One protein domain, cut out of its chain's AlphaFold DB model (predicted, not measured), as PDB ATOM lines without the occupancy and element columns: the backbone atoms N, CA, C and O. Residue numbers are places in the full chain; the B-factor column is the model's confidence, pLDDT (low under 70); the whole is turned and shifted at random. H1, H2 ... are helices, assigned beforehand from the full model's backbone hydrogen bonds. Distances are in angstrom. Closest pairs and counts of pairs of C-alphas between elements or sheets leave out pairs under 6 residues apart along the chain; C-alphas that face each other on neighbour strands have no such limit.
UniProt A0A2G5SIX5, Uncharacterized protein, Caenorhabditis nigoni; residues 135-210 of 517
ATOM      1  N   LEU A 135      42.222   3.526 -37.405       86.25
ATOM      2  CA  LEU A 135      42.696   2.931 -38.653       86.25
ATOM      3  C   LEU A 135      43.457   1.635 -38.347       86.25
ATOM      4  O   LEU A 135      44.654   1.662 -38.070       86.25
ATOM      5  N   ILE A 136      42.755   0.497 -38.372       85.25
ATOM      6  CA  ILE A 136      43.335  -0.818 -38.041       85.25
ATOM      7  C   ILE A 136      44.282  -1.288 -39.158       85.25
ATOM      8  O   ILE A 136      45.492  -1.377 -38.961       85.25
ATOM      9  N   ARG A 137      43.738  -1.608 -40.339       83.88
ATOM     10  CA  ARG A 137      44.476  -1.893 -41.581       83.88
ATOM     11  C   ARG A 137      43.522  -1.857 -42.776       83.88
ATOM     12  O   ARG A 137      42.310  -1.967 -42.622       83.88
ATOM     13  N   LEU A 138      44.060  -1.744 -43.990       82.44
ATOM     14  CA  LEU A 138      43.245  -1.899 -45.199       82.44
ATOM     15  C   LEU A 138      42.664  -3.320 -45.277       82.44
ATOM     16  O   LEU A 138      43.368  -4.303 -45.029       82.44
ATOM     17  N   GLY A 139      41.383  -3.411 -45.638       84.12
ATOM     18  CA  GLY A 139      40.666  -4.681 -45.747       84.12
ATOM     19  C   GLY A 139      40.278  -5.312 -44.408       84.12
ATOM     20  O   GLY A 139      39.992  -6.506 -44.384       84.12
ATOM     21  N   THR A 140      40.286  -4.549 -43.307       88.69
ATOM     22  CA  THR A 140      39.656  -4.968 -42.048       88.69
ATOM     23  C   THR A 140      38.200  -5.352 -42.301       88.69
ATOM     24  O   THR A 140      37.468  -4.617 -42.963       88.69
ATOM     25  N   THR A 141      37.783  -6.495 -41.777       91.31
ATOM     26  CA  THR A 141      36.399  -6.984 -41.817       91.31
ATOM     27  C   THR A 141      35.581  -6.441 -40.642       91.31
ATOM     28  O   THR A 141      36.141  -6.035 -39.623       91.31
ATOM     29  N   GLN A 142      34.250  -6.448 -40.755       90.06
ATOM     30  CA  GLN A 142      33.367  -5.993 -39.675       90.06
ATOM     31  C   GLN A 142      33.589  -6.773 -38.358       90.06
ATOM     32  O   GLN A 142      33.715  -6.117 -37.322       90.06
ATOM     33  N   PRO A 143      33.736  -8.119 -38.345       91.06
ATOM     34  CA  PRO A 143      34.054  -8.842 -37.111       91.06
ATOM     35  C   PRO A 143      35.393  -8.424 -36.492       91.06
ATOM     36  O   PRO A 143      35.462  -8.208 -35.290       91.06
ATOM     37  N   GLU A 144      36.438  -8.214 -37.301       93.06
ATOM     38  CA  GLU A 144      37.738  -7.741 -36.799       93.06
ATOM     39  C   GLU A 144      37.646  -6.340 -36.173       93.06
ATOM     40  O   GLU A 144      38.322  -6.064 -35.181       93.06
ATOM     41  N   ALA A 145      36.817  -5.449 -36.730       93.31
ATOM     42  CA  ALA A 145      36.560  -4.137 -36.137       93.31
ATOM     43  C   ALA A 145      35.806  -4.259 -34.800       93.31
ATOM     44  O   ALA A 145      36.188  -3.613 -33.820       93.31
ATOM     45  N   LYS A 146      34.791  -5.135 -34.729       93.12
ATOM     46  CA  LYS A 146      34.054  -5.440 -33.489       93.12
ATOM     47  C   LYS A 146      34.980  -6.011 -32.409       93.12
ATOM     48  O   LYS A 146      34.972  -5.518 -31.279       93.12
ATOM     49  N   ASP A 147      35.840  -6.963 -32.753       93.06
ATOM     50  CA  ASP A 147      36.833  -7.551 -31.841       93.06
ATOM     51  C   ASP A 147      37.859  -6.513 -31.350       93.06
ATOM     52  O   ASP A 147      38.244  -6.489 -30.174       93.06
ATOM     53  N   TYR A 148      38.292  -5.604 -32.229       94.19
ATOM     54  CA  TYR A 148      39.241  -4.549 -31.871       94.19
ATOM     55  C   TYR A 148      38.696  -3.623 -30.774       94.19
ATOM     56  O   TYR A 148      39.412  -3.350 -29.803       94.19
ATOM     57  N   CYS A 149      37.445  -3.170 -30.902       93.25
ATOM     58  CA  CYS A 149      36.807  -2.320 -29.897       93.25
ATOM     59  C   CYS A 149      36.482  -3.098 -28.613       93.25
ATOM     60  O   CYS A 149      36.829  -2.653 -27.516       93.25
ATOM     61  N   THR A 150      35.883  -4.285 -28.733       93.38
ATOM     62  CA  THR A 150      35.425  -5.062 -27.566       93.38
ATOM     63  C   THR A 150      36.571  -5.567 -26.695       93.38
ATOM     64  O   THR A 150      36.458  -5.533 -25.470       93.38
ATOM     65  N   SER A 151      37.722  -5.922 -27.281       94.06
ATOM     66  CA  SER A 151      38.933  -6.294 -26.524       94.06
ATOM     67  C   SER A 151      39.484  -5.178 -25.620       94.06
ATOM     68  O   SER A 151      40.321  -5.448 -24.759       94.06
ATOM     69  N   ARG A 152      39.011  -3.936 -25.787       91.62
ATOM     70  CA  ARG A 152      39.372  -2.755 -24.983       91.62
ATOM     71  C   ARG A 152      38.224  -2.244 -24.108       91.62
ATOM     72  O   ARG A 152      38.353  -1.190 -23.499       91.62
ATOM     73  N   GLY A 153      37.115  -2.981 -24.041       91.00
ATOM     74  CA  GLY A 153      35.916  -2.555 -23.316       91.00
ATOM     75  C   GLY A 153      35.102  -1.478 -24.042       91.00
ATOM     76  O   GLY A 153      34.254  -0.843 -23.421       91.00
ATOM     77  N   TRP A 154      35.342  -1.264 -25.338       93.25
ATOM     78  CA  TRP A 154      34.597  -0.324 -26.180       93.25
ATOM     79  C   TRP A 154      33.668  -1.074 -27.138       93.25
ATOM     80  O   TRP A 154      33.694  -2.301 -27.227       93.25
ATOM     81  N   LYS A 155      32.858  -0.338 -27.897       93.81
ATOM     82  CA  LYS A 155      31.998  -0.902 -28.943       93.81
ATOM     83  C   LYS A 155      32.303  -0.245 -30.283       93.81
ATOM     84  O   LYS A 155      32.771   0.890 -30.323       93.81
ATOM     85  N   VAL A 156      32.059  -0.963 -31.378       94.25
ATOM     86  CA  VAL A 156      31.854  -0.292 -32.668       94.25
ATOM     87  C   VAL A 156      30.531   0.449 -32.525       94.25
ATOM     88  O   VAL A 156      29.565  -0.151 -32.065       94.25
ATOM     89  N   THR A 157      30.527   1.746 -32.804       94.31
ATOM     90  CA  THR A 157      29.395   2.627 -32.506       94.31
ATOM     91  C   THR A 157      28.571   2.900 -33.755       94.31
ATOM     92  O   THR A 157      29.119   2.992 -34.861       94.31
ATOM     93  N   GLY A 158      27.258   2.996 -33.581       92.94
ATOM     94  CA  GLY A 158      26.349   3.525 -34.581       92.94
ATOM     95  C   GLY A 158      26.468   5.045 -34.668       92.94
ATOM     96  O   GLY A 158      26.902   5.723 -33.733       92.94
ATOM     97  N   VAL A 159      26.095   5.582 -35.825       92.31
ATOM     98  CA  VAL A 159      26.148   7.017 -36.114       92.31
ATOM     99  C   VAL A 159      24.717   7.534 -36.140       92.31
ATOM    100  O   VAL A 159      23.920   7.089 -36.962       92.31
ATOM    101  N   ALA A 160      24.380   8.432 -35.219       89.75
ATOM    102  CA  ALA A 160      23.019   8.915 -34.999       89.75
ATOM    103  C   ALA A 160      22.708  10.200 -35.780       89.75
ATOM    104  O   ALA A 160      21.543  10.461 -36.080       89.75
ATOM    105  N   SER A 161      23.723  10.994 -36.143       88.38
ATOM    106  CA  SER A 161      23.536  12.276 -36.833       88.38
ATOM    107  C   SER A 161      24.448  12.467 -38.050       88.38
ATOM    108  O   SER A 161      25.503  11.841 -38.203       88.38
ATOM    109  N   VAL A 162      24.045  13.388 -38.932       85.19
ATOM    110  CA  VAL A 162      24.878  13.839 -40.059       85.19
ATOM    111  C   VAL A 162      26.188  14.467 -39.559       85.19
ATOM    112  O   VAL A 162      27.235  14.258 -40.166       85.19
ATOM    113  N   GLU A 163      26.165  15.166 -38.423       86.69
ATOM    114  CA  GLU A 163      27.355  15.779 -37.814       86.69
ATOM    115  C   GLU A 163      28.403  14.736 -37.401       86.69
ATOM    116  O   GLU A 163      29.582  14.869 -37.739       86.69
ATOM    117  N   GLU A 164      27.975  13.661 -36.735       89.88
ATOM    118  CA  GLU A 164      28.858  12.550 -36.366       89.88
ATOM    119  C   GLU A 164      29.493  11.906 -37.616       89.88
ATOM    120  O   GLU A 164      30.679  11.564 -37.610       89.88
ATOM    121  N   THR A 165      28.736  11.809 -38.718       87.38
ATOM    122  CA  THR A 165      29.244  11.315 -40.013       87.38
ATOM    123  C   THR A 165      30.312  12.242 -40.595       87.38
ATOM    124  O   THR A 165      31.363  11.776 -41.040       87.38
ATOM    125  N   ILE A 166      30.062  13.555 -40.592       85.31
ATOM    126  CA  ILE A 166      30.999  14.558 -41.117       85.31
ATOM    127  C   ILE A 166      32.313  14.517 -40.335       85.31
ATOM    128  O   ILE A 166      33.374  14.428 -40.950       85.31
ATOM    129  N   TRP A 167      32.259  14.492 -39.002       88.25
ATOM    130  CA  TRP A 167      33.455  14.406 -38.158       88.25
ATOM    131  C   TRP A 167      34.288  13.145 -38.444       88.25
ATOM    132  O   TRP A 167      35.515  13.218 -38.565       88.25
ATOM    133  N   ILE A 168      33.632  11.990 -38.624       86.88
ATOM    134  CA  ILE A 168      34.305  10.753 -39.049       86.88
ATOM    135  C   ILE A 168      35.023  10.967 -40.389       86.88
ATOM    136  O   ILE A 168      36.189  10.589 -40.530       86.88
ATOM    137  N   LEU A 169      34.348  11.562 -41.377       81.50
ATOM    138  CA  LEU A 169      34.907  11.788 -42.713       81.50
ATOM    139  C   LEU A 169      36.091  12.765 -42.698       81.50
ATOM    140  O   LEU A 169      37.081  12.526 -43.395       81.50
ATOM    141  N   GLU A 170      36.025  13.827 -41.896       80.75
ATOM    142  CA  GLU A 170      37.111  14.801 -41.735       80.75
ATOM    143  C   GLU A 170      38.389  14.146 -41.198       80.75
ATOM    144  O   GLU A 170      39.480  14.389 -41.722       80.75
ATOM    145  N   LEU A 171      38.260  13.249 -40.213       77.75
ATOM    146  CA  LEU A 171      39.393  12.508 -39.651       77.75
ATOM    147  C   LEU A 171      40.060  11.568 -40.652       77.75
ATOM    148  O   LEU A 171      41.257  11.296 -40.540       77.75
ATOM    149  N   LEU A 172      39.314  11.078 -41.641       74.44
ATOM    150  CA  LEU A 172      39.892  10.223 -42.666       74.44
ATOM    151  C   LEU A 172      40.846  11.000 -43.583       74.44
ATOM    152  O   LEU A 172      41.754  10.372 -44.112       74.44
ATOM    153  N   ASN A 173      40.715  12.331 -43.727       61.56
ATOM    154  CA  ASN A 173      41.626  13.236 -44.457       61.56
ATOM    155  C   ASN A 173      42.262  12.631 -45.733       61.56
ATOM    156  O   ASN A 173      43.451  12.806 -46.015       61.56
ATOM    157  N   VAL A 174      41.490  11.869 -46.517       53.19
ATOM    158  CA  VAL A 174      41.998  11.259 -47.747       53.19
ATOM    159  C   VAL A 174      41.514  12.089 -48.922       53.19
ATOM    160  O   VAL A 174      40.372  11.999 -49.358       53.19
ATOM    161  N   THR A 175      42.441  12.840 -49.504       43.72
ATOM    162  CA  THR A 175      42.267  13.612 -50.745       43.72
ATOM    163  C   THR A 175      41.865  12.765 -51.966       43.72
ATOM    164  O   THR A 175      41.555  13.332 -53.011       43.72
ATOM    165  N   LYS A 176      41.832  11.425 -51.844       44.31
ATOM    166  CA  LYS A 176      41.229  10.454 -52.776       44.31
ATOM    167  C   LYS A 176      40.834   9.156 -52.055       44.31
ATOM    168  O   LYS A 176      41.619   8.201 -51.998       44.31
ATOM    169  N   LEU A 177      39.613   9.078 -51.536       49.66
ATOM    170  CA  LEU A 177      38.985   7.769 -51.380       49.66
ATOM    171  C   LEU A 177      38.594   7.309 -52.793       49.66
ATOM    172  O   LEU A 177      37.709   7.885 -53.414       49.66
ATOM    173  N   ASP A 178      39.301   6.314 -53.340       52.88
ATOM    174  CA  ASP A 178      38.738   5.539 -54.452       52.88
ATOM    175  C   ASP A 178      37.386   4.971 -53.986       52.88
ATOM    176  O   ASP A 178      37.200   4.743 -52.785       52.88
ATOM    177  N   THR A 179      36.456   4.743 -54.913       56.88
ATOM    178  CA  THR A 179      35.127   4.167 -54.641       56.88
ATOM    179  C   THR A 179      35.205   3.043 -53.595       56.88
ATOM    180  O   THR A 179      35.931   2.070 -53.807       56.88
ATOM    181  N   TYR A 180      34.458   3.189 -52.491       61.50
ATOM    182  CA  TYR A 180      34.289   2.231 -51.378       61.50
ATOM    183  C   TYR A 180      35.376   2.147 -50.285       61.50
ATOM    184  O   TYR A 180      35.409   1.167 -49.540       61.50
ATOM    185  N   LYS A 181      36.249   3.148 -50.108       73.44
ATOM    186  CA  LYS A 181      37.062   3.239 -48.875       73.44
ATOM    187  C   LYS A 181      36.252   3.907 -47.756       73.44
ATOM    188  O   LYS A 181      35.797   5.031 -47.927       73.44
ATOM    189  N   GLY A 182      36.116   3.238 -46.614       81.44
ATOM    190  CA  GLY A 182      35.411   3.742 -45.433       81.44
ATOM    191  C   GLY A 182      35.873   3.037 -44.158       81.44
ATOM    192  O   GLY A 182      36.788   2.210 -44.199       81.44
ATOM    193  N   ILE A 183      35.241   3.368 -43.035       87.31
ATOM    194  CA  ILE A 183      35.428   2.676 -41.755       87.31
ATOM    195  C   ILE A 183      34.160   1.916 -41.384       87.31
ATOM    196  O   ILE A 183      33.065   2.293 -41.791       87.31
ATOM    197  N   TRP A 184      34.312   0.843 -40.612       90.94
ATOM    198  CA  TRP A 184      33.161   0.141 -40.060       90.94
ATOM    199  C   TRP A 184      32.510   0.989 -38.971       90.94
ATOM    200  O   TRP A 184      33.160   1.330 -37.983       90.94
ATOM    201  N   ILE A 185      31.231   1.284 -39.165       92.69
ATOM    202  CA  ILE A 185      30.311   1.750 -38.130       92.69
ATOM    203  C   ILE A 185      29.391   0.589 -37.751       92.69
ATOM    204  O   ILE A 185      29.360  -0.435 -38.445       92.69
ATOM    205  N   ASP A 186      28.694   0.711 -36.630       92.38
ATOM    206  CA  ASP A 186      27.705  -0.293 -36.250       92.38
ATOM    207  C   ASP A 186      26.479  -0.211 -37.166       92.38
ATOM    208  O   ASP A 186      26.344   0.744 -37.927       92.38
ATOM    209  N   GLY A 187      25.606  -1.212 -37.110       88.50
ATOM    210  CA  GLY A 187      24.403  -1.287 -37.936       88.50
ATOM    211  C   GLY A 187      24.401  -2.525 -38.824       88.50
ATOM    212  O   GLY A 187      25.262  -2.704 -39.691       88.50
ATOM    213  N   GLU A 188      23.411  -3.387 -38.629       86.75
ATOM    214  CA  GLU A 188      23.160  -4.550 -39.477       86.75
ATOM    215  C   GLU A 188      21.749  -4.463 -40.049       86.75
ATOM    216  O   GLU A 188      20.781  -4.280 -39.318       86.75
ATOM    217  N   LYS A 189      21.628  -4.566 -41.376       84.31
ATOM    218  CA  LYS A 189      20.324  -4.512 -42.036       84.31
ATOM    219  C   LYS A 189      19.493  -5.733 -41.643       84.31
ATOM    220  O   LYS A 189      19.945  -6.869 -41.811       84.31
ATOM    221  N   GLU A 190      18.263  -5.506 -41.207       80.00
ATOM    222  CA  GLU A 190      17.310  -6.579 -40.953       80.00
ATOM    223  C   GLU A 190      17.017  -7.361 -42.244       80.00
ATOM    224  O   GLU A 190      16.822  -6.809 -43.325       80.00
ATOM    225  N   THR A 191      16.936  -8.688 -42.142       74.44
ATOM    226  CA  THR A 191      16.727  -9.554 -43.321       74.44
ATOM    227  C   THR A 191      15.385  -9.344 -44.030       74.44
ATOM    228  O   THR A 191      15.251  -9.699 -45.202       74.44
ATOM    229  N   THR A 192      14.389  -8.789 -43.337       71.69
ATOM    230  CA  THR A 192      12.998  -8.680 -43.807       71.69
ATOM    231  C   THR A 192      12.497  -7.247 -43.960       71.69
ATOM    232  O   THR A 192      11.336  -7.060 -44.326       71.69
ATOM    233  N   SER A 193      13.323  -6.240 -43.678       71.88
ATOM    234  CA  SER A 193      12.930  -4.831 -43.732       71.88
ATOM    235  C   SER A 193      14.089  -3.955 -44.225       71.88
ATOM    236  O   SER A 193      15.207  -4.429 -44.431       71.88
ATOM    237  N   ASP A 194      13.815  -2.671 -44.454       69.25
ATOM    238  CA  ASP A 194      14.857  -1.679 -44.739       69.25
ATOM    239  C   ASP A 194      15.450  -1.049 -43.462       69.25
ATOM    240  O   ASP A 194      16.213  -0.089 -43.547       69.25
ATOM    241  N   ASN A 195      15.137  -1.615 -42.291       79.62
ATOM    242  CA  ASN A 195      15.644  -1.165 -41.002       79.62
ATOM    243  C   ASN A 195      17.055  -1.697 -40.723       79.62
ATOM    244  O   ASN A 195      17.476  -2.724 -41.268       79.62
ATOM    245  N   PHE A 196      17.761  -1.007 -39.832       84.62
ATOM    246  CA  PHE A 196      19.053  -1.428 -39.304       84.62
ATOM    247  C   PHE A 196      18.959  -1.622 -37.793       84.62
ATOM    248  O   PHE A 196      18.389  -0.791 -37.089       84.62
ATOM    249  N   GLU A 197      19.562  -2.699 -37.302       87.38
ATOM    250  CA  GLU A 197      19.742  -2.951 -35.877       87.38
ATOM    251  C   GLU A 197      21.128  -2.481 -35.426       87.38
ATOM    252  O   GLU A 197      22.151  -2.827 -36.030       87.38
ATOM    253  N   TRP A 198      21.161  -1.716 -34.334       89.19
ATOM    254  CA  TRP A 198      22.385  -1.264 -33.675       89.19
ATOM    255  C   TRP A 198      22.705  -2.189 -32.494       89.19
ATOM    256  O   TRP A 198      21.849  -2.499 -31.666       89.19
ATOM    257  N   THR A 199      23.951  -2.641 -32.399       88.88
ATOM    258  CA  THR A 199      24.439  -3.557 -31.353       88.88
ATOM    259  C   THR A 199      25.159  -2.838 -30.208       88.88
ATOM    260  O   THR A 199      25.430  -3.424 -29.150       88.88
ATOM    261  N   ASP A 200      25.449  -1.549 -30.375       89.56
ATOM    262  CA  ASP A 200      26.082  -0.718 -29.359       89.56
ATOM    263  C   ASP A 200      25.188  -0.443 -28.136       89.56
ATOM    264  O   ASP A 200      25.705  -0.197 -27.041       89.56
ATOM    265  N   GLY A 201      23.873  -0.629 -28.271       88.88
ATOM    266  CA  GLY A 201      22.882  -0.520 -27.200       88.88
ATOM    267  C   GLY A 201      22.573   0.914 -26.772       88.88
ATOM    268  O   GLY A 201      22.022   1.093 -25.689       88.88
ATOM    269  N   TYR A 202      22.971   1.909 -27.566       88.50
ATOM    270  CA  TYR A 202      22.693   3.322 -27.292       88.50
ATOM    271  C   TYR A 202      22.489   4.177 -28.553       88.50
ATOM    272  O   TYR A 202      22.133   5.348 -28.439       88.50
ATOM    273  N   THR A 203      22.731   3.647 -29.752       89.88
ATOM    274  CA  THR A 203      22.322   4.305 -30.994       89.88
ATOM    275  C   THR A 203      20.869   3.979 -31.298       89.88
ATOM    276  O   THR A 203      20.472   2.814 -31.328       89.88
ATOM    277  N   GLU A 204      20.087   5.025 -31.552       83.50
ATOM    278  CA  GLU A 204      18.680   4.939 -31.925       83.50
ATOM    279  C   GLU A 204      18.401   5.820 -33.151       83.50
ATOM    280  O   GLU A 204      19.101   6.799 -33.416       83.50
ATOM    281  N   GLY A 205      17.367   5.453 -33.912       81.12
ATOM    282  CA  GLY A 205      16.901   6.221 -35.065       81.12
ATOM    283  C   GLY A 205      17.780   6.126 -36.319       81.12
ATOM    284  O   GLY A 205      18.657   5.271 -36.446       81.12
ATOM    285  N   TYR A 206      17.476   7.010 -37.275       79.94
ATOM    286  CA  TYR A 206      18.074   7.061 -38.615       79.94
ATOM    287  C   TYR A 206      18.483   8.484 -39.024       79.94
ATOM    288  O   TYR A 206      18.582   8.772 -40.215       79.94
ATOM    289  N   GLY A 207      18.721   9.385 -38.062       81.62
ATOM    290  CA  GLY A 207      19.060  10.790 -38.339       81.62
ATOM    291  C   GLY A 207      20.310  10.947 -39.213       81.62
ATOM    292  O   GLY A 207      20.393  11.841 -40.052       81.62
ATOM    293  N   ALA A 208      21.260  10.013 -39.116       85.12
ATOM    294  CA  ALA A 208      22.422   9.962 -39.999       85.12
ATOM    295  C   ALA A 208      22.090   9.622 -41.465       85.12
ATOM    296  O   ALA A 208      22.958   9.763 -42.319       85.12
ATOM    297  N   PHE A 209      20.881   9.161 -41.796       81.12
ATOM    298  CA  PHE A 209      20.490   8.807 -43.170       81.12
ATOM    299  C   PHE A 209      19.758   9.944 -43.897       81.12
ATOM    300  O   PHE A 209      19.494   9.840 -45.098       81.12
ATOM    301  N   GLU A 210      19.440  11.033 -43.199       73.69
ATOM    302  CA  GLU A 210      18.744  12.191 -43.758       73.69
ATOM    303  C   GLU A 210      19.574  12.917 -44.832       73.69
ATOM    304  O   GLU A 210      20.778  12.712 -44.972       73.69
TER     305      GLU A 210
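What this domain is: This is residues 135 to 210 of the 517 residues of an uncharacterized protein of Caenorhabditis nigoni (UniProt A0A2G5SIX5). There is little regular structure here: two helices, H1 and H2, stand apart on either side of a long run of loop, residues 173 to 206, which passes between them through the middle, and short H3 packs on the first end of H2. Residues 173 to 180 stick out. The printed part has 76 residues with three named helices, H1, H2, H3, and no named strand; it is all helix, with 24 residues in named elements. It is only just compact, close to loose, with a radius of gyration of the C-alphas of 13.2 A and spans of 35 by 32 by 22 A.

How they stand to each other: H1, residues 142 to 150, is apart from H2, residues 162 to 172, and from H3, residues 207 to 210. H2 and H3 touch, their closest C-alphas, of Val 162 and Ala 208, 4.6 A apart. Residues 188 to 189 pair antiparallel with residues 196 to 197. In H1 and H2 every O i to N i+4 pair is within hydrogen-bond range; H3 is too short for one.

Where its parts are: H1 begins at C-alpha 142 (33.367, -5.993, -39.675) and is 12.3 A long; H2 is 15.7 A; H3, 5.6 A, ends at C-alpha 210 (18.744, 12.191, -43.758).

The domain as a whole: Both links are long, and the printed part has no cut. Residues 173 to 180 and 194 are under pLDDT 70.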